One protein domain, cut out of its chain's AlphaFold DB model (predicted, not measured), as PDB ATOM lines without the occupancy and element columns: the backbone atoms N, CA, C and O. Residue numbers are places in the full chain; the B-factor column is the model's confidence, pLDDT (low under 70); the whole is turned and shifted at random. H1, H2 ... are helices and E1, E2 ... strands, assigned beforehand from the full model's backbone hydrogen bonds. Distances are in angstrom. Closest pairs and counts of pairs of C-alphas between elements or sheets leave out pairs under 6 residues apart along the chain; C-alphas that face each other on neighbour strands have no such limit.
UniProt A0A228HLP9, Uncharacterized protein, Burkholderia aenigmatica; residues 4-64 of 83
ATOM      1  N   ASP A   4      39.093  12.229 -20.054       72.94
ATOM      2  CA  ASP A   4      39.787  13.516 -19.960       72.94
ATOM      3  C   ASP A   4      39.119  14.589 -20.840       72.94
ATOM      4  O   ASP A   4      39.125  15.767 -20.487       72.94
ATOM      5  N   ASP A   5      38.470  14.188 -21.940       68.19
ATOM      6  CA  ASP A   5      37.740  15.098 -22.834       68.19
ATOM      7  C   ASP A   5      36.413  15.596 -22.229       68.19
ATOM      8  O   ASP A   5      35.828  16.564 -22.716       68.19
ATOM      9  N   LEU A   6      35.894  14.933 -21.186       69.62
ATOM     10  CA  LEU A   6      34.595  15.264 -20.590       69.62
ATOM     11  C   LEU A   6      34.670  16.397 -19.551       69.62
ATOM     12  O   LEU A   6      33.618  16.836 -19.066       69.62
ATOM     13  N   ASP A   7      35.876  16.889 -19.242       70.12
ATOM     14  CA  ASP A   7      36.152  17.885 -18.193       70.12
ATOM     15  C   ASP A   7      35.463  17.504 -16.871       70.12
ATOM     16  O   ASP A   7      34.784  18.293 -16.207       70.12
ATOM     17  N   LEU A   8      35.539  16.211 -16.540       68.88
ATOM     18  CA  LEU A   8      35.055  15.699 -15.269       68.88
ATOM     19  C   LEU A   8      36.084  16.060 -14.200       68.88
ATOM     20  O   LEU A   8      37.283  15.887 -14.428       68.88
ATOM     21  N   PRO A   9      35.663  16.519 -13.011       63.16
ATOM     22  CA  PRO A   9      36.603  16.749 -11.928       63.16
ATOM     23  C   PRO A   9      37.298  15.423 -11.589       63.16
ATOM     24  O   PRO A   9      36.715  14.542 -10.966       63.16
ATOM     25  N   ALA A  10      38.564  15.269 -11.995       57.59
ATOM     26  CA  ALA A  10      39.339  14.033 -11.818       57.59
ATOM     27  C   ALA A  10      39.489  13.623 -10.335       57.59
ATOM     28  O   ALA A  10      39.706  12.452 -10.008       57.59
ATOM     29  N   ALA A  11      39.337  14.592  -9.424       57.12
ATOM     30  CA  ALA A  11      39.281  14.387  -7.978       57.12
ATOM     31  C   ALA A  11      37.981  13.711  -7.493       57.12
ATOM     32  O   ALA A  11      37.937  13.256  -6.355       57.12
ATOM     33  N   SER A  12      36.950  13.629  -8.335       70.81
ATOM     34  CA  SER A  12      35.634  13.066  -8.015       70.81
ATOM     35  C   SER A  12      35.412  11.660  -8.568       70.81
ATOM     36  O   SER A  12      34.393  11.065  -8.249       70.81
ATOM     37  N   ILE A  13      36.330  11.124  -9.382       82.12
ATOM     38  CA  ILE A  13      36.216   9.753  -9.897       82.12
ATOM     39  C   ILE A  13      36.646   8.772  -8.793       82.12
ATOM     40  O   ILE A  13      37.822   8.826  -8.392       82.12
ATOM     41  N   PRO A  14      35.766   7.852  -8.343       86.94
ATOM     42  CA  PRO A  14      36.124   6.803  -7.393       86.94
ATOM     43  C   PRO A  14      37.356   6.022  -7.856       86.94
ATOM     44  O   PRO A  14      37.473   5.648  -9.023       86.94
ATOM     45  N   VAL A  15      38.306   5.768  -6.949       86.12
ATOM     46  CA  VAL A  15      39.601   5.153  -7.304       86.12
ATOM     47  C   VAL A  15      39.420   3.789  -7.967       86.12
ATOM     48  O   VAL A  15      40.127   3.480  -8.919       86.12
ATOM     49  N   SER A  16      38.455   3.004  -7.499       86.12
ATOM     50  CA  SER A  16      38.107   1.685  -8.031       86.12
ATOM     51  C   SER A  16      37.472   1.725  -9.424       86.12
ATOM     52  O   SER A  16      37.531   0.720 -10.128       86.12
ATOM     53  N   LEU A  17      36.943   2.875  -9.862       88.25
ATOM     54  CA  LEU A  17      36.463   3.091 -11.230       88.25
ATOM     55  C   LEU A  17      37.558   3.561 -12.192       88.25
ATOM     56  O   LEU A  17      37.382   3.498 -13.413       88.25
ATOM     57  N   ARG A  18      38.703   4.030 -11.682       84.88
ATOM     58  CA  ARG A  18      39.809   4.473 -12.538       84.88
ATOM     59  C   ARG A  18      40.344   3.288 -13.340       84.88
ATOM     60  O   ARG A  18      40.763   2.284 -12.776       84.88
ATOM     61  N   GLY A  19      40.331   3.422 -14.664       84.81
ATOM     62  CA  GLY A  19      40.721   2.355 -15.591       84.81
ATOM     63  C   GLY A  19      39.621   1.333 -15.900       84.81
ATOM     64  O   GLY A  19      39.861   0.453 -16.717       84.81
ATOM     65  N   ARG A  20      38.436   1.447 -15.281       90.94
ATOM     66  CA  ARG A  20      37.224   0.690 -15.647       90.94
ATOM     67  C   ARG A  20      36.193   1.546 -16.379       90.94
ATOM     68  O   ARG A  20      35.394   1.005 -17.130       90.94
ATOM     69  N   LEU A  21      36.182   2.852 -16.107       90.25
ATOM     70  CA  LEU A  21      35.302   3.791 -16.789       90.25
ATOM     71  C   LEU A  21      35.693   3.924 -18.259       90.25
ATOM     72  O   LEU A  21      36.851   4.185 -18.590       90.25
ATOM     73  N   GLU A  22      34.685   3.825 -19.108       91.19
ATOM     74  CA  GLU A  22      34.765   4.012 -20.548       91.19
ATOM     75  C   GLU A  22      33.781   5.114 -20.962       91.19
ATOM     76  O   GLU A  22      32.823   5.422 -20.244       91.19
ATOM     77  N   VAL A  23      34.057   5.753 -22.100       89.50
ATOM     78  CA  VAL A  23      33.205   6.795 -22.682       89.50
ATOM     79  C   VAL A  23      32.761   6.330 -24.053       89.50
ATOM     80  O   VAL A  23      33.605   6.120 -24.926       89.50
ATOM     81  N   GLU A  24      31.454   6.247 -24.267       88.06
ATOM     82  CA  GLU A  24      30.890   5.910 -25.570       88.06
ATOM     83  C   GLU A  24      29.903   6.972 -26.053       88.06
ATOM     84  O   GLU A  24      29.187   7.608 -25.279       88.06
ATOM     85  N   MET A  25      29.875   7.167 -27.373       82.31
ATOM     86  CA  MET A  25      28.784   7.869 -28.043       82.31
ATOM     87  C   MET A  25      27.647   6.870 -28.212       82.31
ATOM     88  O   MET A  25      27.711   6.010 -29.088       82.31
ATOM     89  N   THR A  26      26.634   6.975 -27.362       70.56
ATOM     90  CA  THR A  26      25.423   6.167 -27.494       70.56
ATOM     91  C   THR A  26      24.420   6.862 -28.414       70.56
ATOM     92  O   THR A  26      24.555   8.047 -28.741       70.56
ATOM     93  N   ASP A  27      23.375   6.140 -28.822       70.38
ATOM     94  CA  ASP A  27      22.303   6.666 -29.686       70.38
ATOM     95  C   ASP A  27      21.573   7.887 -29.085       70.38
ATOM     96  O   ASP A  27      20.869   8.618 -29.782       70.38
ATOM     97  N   ASN A  28      21.797   8.170 -27.798       63.31
ATOM     98  CA  ASN A  28      21.240   9.302 -27.066       63.31
ATOM     99  C   ASN A  28      21.774  10.678 -27.513       63.31
ATOM    100  O   ASN A  28      21.387  11.695 -26.945       63.31
ATOM    101  N   SER A  29      22.612  10.745 -28.554       76.69
ATOM    102  CA  SER A  29      23.154  11.984 -29.144       76.69
ATOM    103  C   SER A  29      24.103  12.778 -28.237       76.69
ATOM    104  O   SER A  29      24.526  13.869 -28.613       76.69
ATOM    105  N   TYR A  30      24.467  12.253 -27.067       81.75
ATOM    106  CA  TYR A  30      25.479  12.812 -26.169       81.75
ATOM    107  C   TYR A  30      26.398  11.690 -25.659       81.75
ATOM    108  O   TYR A  30      25.975  10.533 -25.604       81.75
ATOM    109  N   PRO A  31      27.658  11.995 -25.301       88.31
ATOM    110  CA  PRO A  31      28.563  10.991 -24.755       88.31
ATOM    111  C   PRO A  31      28.077  10.514 -23.386       88.31
ATOM    112  O   PRO A  31      27.687  11.327 -22.548       88.31
ATOM    113  N   GLN A  32      28.154   9.209 -23.147       89.81
ATOM    114  CA  GLN A  32      27.863   8.594 -21.858       89.81
ATOM    115  C   GLN A  32      29.121   7.958 -21.270       89.81
ATOM    116  O   GLN A  32      29.967   7.429 -21.991       89.81
ATOM    117  N   VAL A  33      29.230   8.017 -19.946       91.44
ATOM    118  CA  VAL A  33      30.209   7.262 -19.170       91.44
ATOM    119  C   VAL A  33      29.572   5.986 -18.643       91.44
ATOM    120  O   VAL A  33      28.394   5.966 -18.285       91.44
ATOM    121  N   GLY A  34      30.354   4.924 -18.561       92.75
ATOM    122  CA  GLY A  34      29.871   3.642 -18.073       92.75
ATOM    123  C   GLY A  34      31.006   2.667 -17.825       92.75
ATOM    124  O   GLY A  34      32.181   3.031 -17.892       92.75
ATOM    125  N   ILE A  35      30.643   1.423 -17.536       93.31
ATOM    126  CA  ILE A  35      31.585   0.305 -17.462       93.31
ATOM    127  C   ILE A  35      31.149  -0.797 -18.419       93.31
ATOM    128  O   ILE A  35      29.956  -1.009 -18.620       93.31
ATOM    129  N   THR A  36      32.107  -1.548 -18.947       92.69
ATOM    130  CA  THR A  36      31.802  -2.797 -19.646       92.69
ATOM    131  C   THR A  36      31.725  -3.944 -18.637       92.69
ATOM    132  O   THR A  36      32.688  -4.222 -17.915       92.69
ATOM    133  N   HIS A  37      30.578  -4.620 -18.583       90.69
ATOM    134  CA  HIS A  37      30.346  -5.812 -17.769       90.69
ATOM    135  C   HIS A  37      29.763  -6.919 -18.651       90.69
ATOM    136  O   HIS A  37      28.757  -6.708 -19.319       90.69
ATOM    137  N   ASP A  38      30.429  -8.075 -18.711       89.31
ATOM    138  CA  ASP A  38      30.044  -9.214 -19.563       89.31
ATOM    139  C   ASP A  38      29.749  -8.848 -21.035       89.31
ATOM    140  O   ASP A  38      28.892  -9.428 -21.698       89.31
ATOM    141  N   GLY A  39      30.502  -7.880 -21.571       88.25
ATOM    142  CA  GLY A  39      30.366  -7.405 -22.952       88.25
ATOM    143  C   GLY A  39      29.209  -6.428 -23.182       88.25
ATOM    144  O   GLY A  39      28.969  -6.053 -24.328       88.25
ATOM    145  N   VAL A  40      28.516  -6.003 -22.123       88.38
ATOM    146  CA  VAL A  40      27.468  -4.977 -22.160       88.38
ATOM    147  C   VAL A  40      28.005  -3.682 -21.558       88.38
ATOM    148  O   VAL A  40      28.591  -3.689 -20.474       88.38
ATOM    149  N   PHE A  41      27.794  -2.566 -22.254       90.88
ATOM    150  CA  PHE A  41      28.149  -1.242 -21.757       90.88
ATOM    151  C   PHE A  41      27.042  -0.704 -20.841       90.88
ATOM    152  O   PHE A  41      25.938  -0.389 -21.286       90.88
ATOM    153  N   ILE A  42      27.331  -0.635 -19.542       91.44
ATOM    154  CA  ILE A  42      26.387  -0.249 -18.493       91.44
ATOM    155  C   ILE A  42      26.544   1.241 -18.184       91.44
ATOM    156  O   ILE A  42      27.536   1.662 -17.584       91.44
ATOM    157  N   THR A  43      25.538   2.031 -18.559       91.44
ATOM    158  CA  THR A  43      25.462   3.485 -18.307       91.44
ATOM    159  C   THR A  43      24.412   3.865 -17.259       91.44
ATOM    160  O   THR A  43      24.455   4.971 -16.717       91.44
ATOM    161  N   GLU A  44      23.509   2.937 -16.921       90.62
ATOM    162  CA  GLU A  44      22.478   3.082 -15.886       90.62
ATOM    163  C   GLU A  44      22.510   1.873 -14.930       90.62
ATOM    164  O   GLU A  44      21.725   0.942 -15.066       90.62
ATOM    165  N   PRO A  45      23.407   1.849 -13.927       91.62
ATOM    166  CA  PRO A  45      23.631   0.667 -13.082       91.62
ATOM    167  C   PRO A  45      22.454   0.258 -12.182       91.62
ATOM    168  O   PRO A  45      22.510  -0.788 -11.543       91.62
ATOM    169  N   TYR A  46      21.415   1.089 -12.099       92.00
ATOM    170  CA  TYR A  46      20.189   0.813 -11.348       92.00
ATOM    171  C   TYR A  46      19.029   0.360 -12.242       92.00
ATOM    172  O   TYR A  46      17.939   0.097 -11.733       92.00
ATOM    173  N   PHE A  47      19.237   0.275 -13.557       86.31
ATOM    174  CA  PHE A  47      18.203  -0.086 -14.515       86.31
ATOM    175  C   PHE A  47      18.737  -1.098 -15.530       86.31
ATOM    176  O   PHE A  47      19.705  -0.843 -16.241       86.31
ATOM    177  N   ASP A  48      18.101  -2.263 -15.603       75.44
ATOM    178  CA  ASP A  48      18.409  -3.252 -16.628       75.44
ATOM    179  C   ASP A  48      17.670  -2.879 -17.918       75.44
ATOM    180  O   ASP A  48      16.464  -3.095 -18.063       75.44
ATOM    181  N   VAL A  49      18.410  -2.325 -18.879       63.72
ATOM    182  CA  VAL A  49      17.882  -1.923 -20.192       63.72
ATOM    183  C   VAL A  49      17.315  -3.124 -20.973       63.72
ATOM    184  O   VAL A  49      16.430  -2.950 -21.809       63.72
ATOM    185  N   GLY A  50      17.774  -4.350 -20.692       65.25
ATOM    186  CA  GLY A  50      17.303  -5.580 -21.329       65.25
ATOM    187  C   GLY A  50      15.998  -6.131 -20.748       65.25
ATOM    188  O   GLY A  50      15.249  -6.791 -21.473       65.25
ATOM    189  N   MET A  51      15.704  -5.854 -19.474       61.84
ATOM    190  CA  MET A  51      14.508  -6.366 -18.781       61.84
ATOM    191  C   MET A  51      13.496  -5.288 -18.371       61.84
ATOM    192  O   MET A  51      12.394  -5.632 -17.944       61.84
ATOM    193  N   ALA A  52      13.833  -4.005 -18.540       67.50
ATOM    194  CA  ALA A  52      13.056  -2.863 -18.056       67.50
ATOM    195  C   ALA A  52      12.727  -2.948 -16.551       67.50
ATOM    196  O   ALA A  52      11.657  -2.516 -16.114       67.50
ATOM    197  N   ASP A  53      13.646  -3.521 -15.774       75.00
ATOM    198  CA  ASP A  53      13.518  -3.729 -14.331       75.00
ATOM    199  C   ASP A  53      14.650  -3.012 -13.579       75.00
ATOM    200  O   ASP A  53      15.655  -2.597 -14.163       75.00
ATOM    201  N   SER A  54      14.487  -2.846 -12.269       82.75
ATOM    202  CA  SER A  54      15.550  -2.342 -11.405       82.75
ATOM    203  C   SER A  54      16.715  -3.330 -11.351       82.75
ATOM    204  O   SER A  54      16.508  -4.524 -11.141       82.75
ATOM    205  N   ALA A  55      17.934  -2.818 -11.482       86.69
ATOM    206  CA  ALA A  55      19.162  -3.583 -11.303       86.69
ATOM    207  C   ALA A  55      19.835  -3.239  -9.970       86.69
ATOM    208  O   ALA A  55      19.684  -2.129  -9.447       86.69
ATOM    209  N   VAL A  56      20.606  -4.183  -9.424       90.50
ATOM    210  CA  VAL A  56      21.453  -3.935  -8.255       90.50
ATOM    211  C   VAL A  56      22.879  -3.671  -8.745       90.50
ATOM    212  O   VAL A  56      23.474  -4.557  -9.353       90.50
ATOM    213  N   PRO A  57      23.498  -2.511  -8.455       92.44
ATOM    214  CA  PRO A  57      24.826  -2.201  -8.989       92.44
ATOM    215  C   PRO A  57      25.925  -3.215  -8.642       92.44
ATOM    216  O   PRO A  57      26.886  -3.376  -9.395       92.44
ATOM    217  N   SER A  58      25.785  -3.925  -7.517       93.25
ATOM    218  CA  SER A  58      26.722  -4.982  -7.126       93.25
ATOM    219  C   SER A  58      26.775  -6.133  -8.124       93.25
ATOM    220  O   SER A  58      27.819  -6.777  -8.220       93.25
ATOM    221  N   ASP A  59      25.704  -6.361  -8.886       91.50
ATOM    222  CA  ASP A  59      25.664  -7.377  -9.939       91.50
ATOM    223  C   ASP A  59      26.669  -7.043 -11.052       91.50
ATOM    224  O   ASP A  59      27.258  -7.939 -11.645       91.50
ATOM    225  N   TYR A  60      26.980  -5.756 -11.234       90.44
ATOM    226  CA  TYR A  60      27.990  -5.260 -12.172       90.44
ATOM    227  C   TYR A  60      29.377  -5.051 -11.535       90.44
ATOM    228  O   TYR A  60      30.300  -4.518 -12.162       90.44
ATOM    229  N   GLY A  61      29.552  -5.446 -10.269       92.44
ATOM    230  CA  GLY A  61      30.773  -5.189  -9.506       92.44
ATOM    231  C   GLY A  61      30.986  -3.702  -9.203       92.44
ATOM    232  O   GLY A  61      32.122  -3.217  -9.283       92.44
ATOM    233  N   LEU A  62      29.898  -2.981  -8.920       94.25
ATOM    234  CA  LEU A  62      29.897  -1.585  -8.488       94.25
ATOM    235  C   LEU A  62      29.392  -1.465  -7.048       94.25
ATOM    236  O   LEU A  62      28.487  -2.173  -6.608       94.25
ATOM    237  N   THR A  63      29.964  -0.522  -6.316       94.38
ATOM    238  CA  THR A  63      29.383   0.014  -5.083       94.38
ATOM    239  C   THR A  63      28.291   1.037  -5.407       94.38
ATOM    240  O   THR A  63      28.213   1.544  -6.527       94.38
ATOM    241  N   ALA A  64      27.458   1.374  -4.419       92.31
ATOM    242  CA  ALA A  64      26.439   2.414  -4.583       92.31
ATOM    243  C   ALA A  64      27.057   3.771  -4.967       92.31
ATOM    244  O   ALA A  64      26.593   4.409  -5.900       92.31
TER     245      ALA A  64
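What this domain is: This is residues 4 to 64 of the 83 residues of an uncharacterized protein of Burkholderia aenigmatica (UniProt A0A228HLP9). With little regular structure, a small sheet, E1 - E2 - E3, sits between two long unnamed stretches, residues 4 to 20 and 43 to 56, and a short helix, H1, grazes it. The sheet is a meander, each strand the antiparallel neighbour of the one before. The printed part has 61 residues, 19 in named elements, ordered E1 E2 E3 H1, class mixed. It is only just compact, close to loose, with radius of gyration of the C-alphas 12.1 A and spans of 32 by 27 by 18 A.

How they stand to each other: Inner strand E2, residues 31 to 37, forms a hairpin with E1, residues 21 to 25, at 128 degrees; N 22 and O 34, 2.9 A apart, are within hydrogen-bond range. E2 and E3, residues 40 to 42, form another at 124 degrees, with N 42 and O 35 at 2.8 A. H1, residues 57 to 60, only grazes the sheet; its closest C-alpha to E2 is Tyr 60, 6.1 A from that of His 37. H1 is too short for an O i to N i+4 pair.

Where its parts are: E1 measures 13.6 A from C-alpha 21 at (35.302, 3.791, -16.789), E2 18.3 A, E3 6.1 A and H1 5.4 A to C-alpha 60 at (27.990, -5.260, -12.172).

The domain as a whole: The printed part has no cut; the link E3 to H1 is long. The farthest C-alphas, Ala 11 and Met 51, are 34.1 A apart. Residues 5 to 6, 8 to 11, 28 and 49 to 52 have pLDDT under 70.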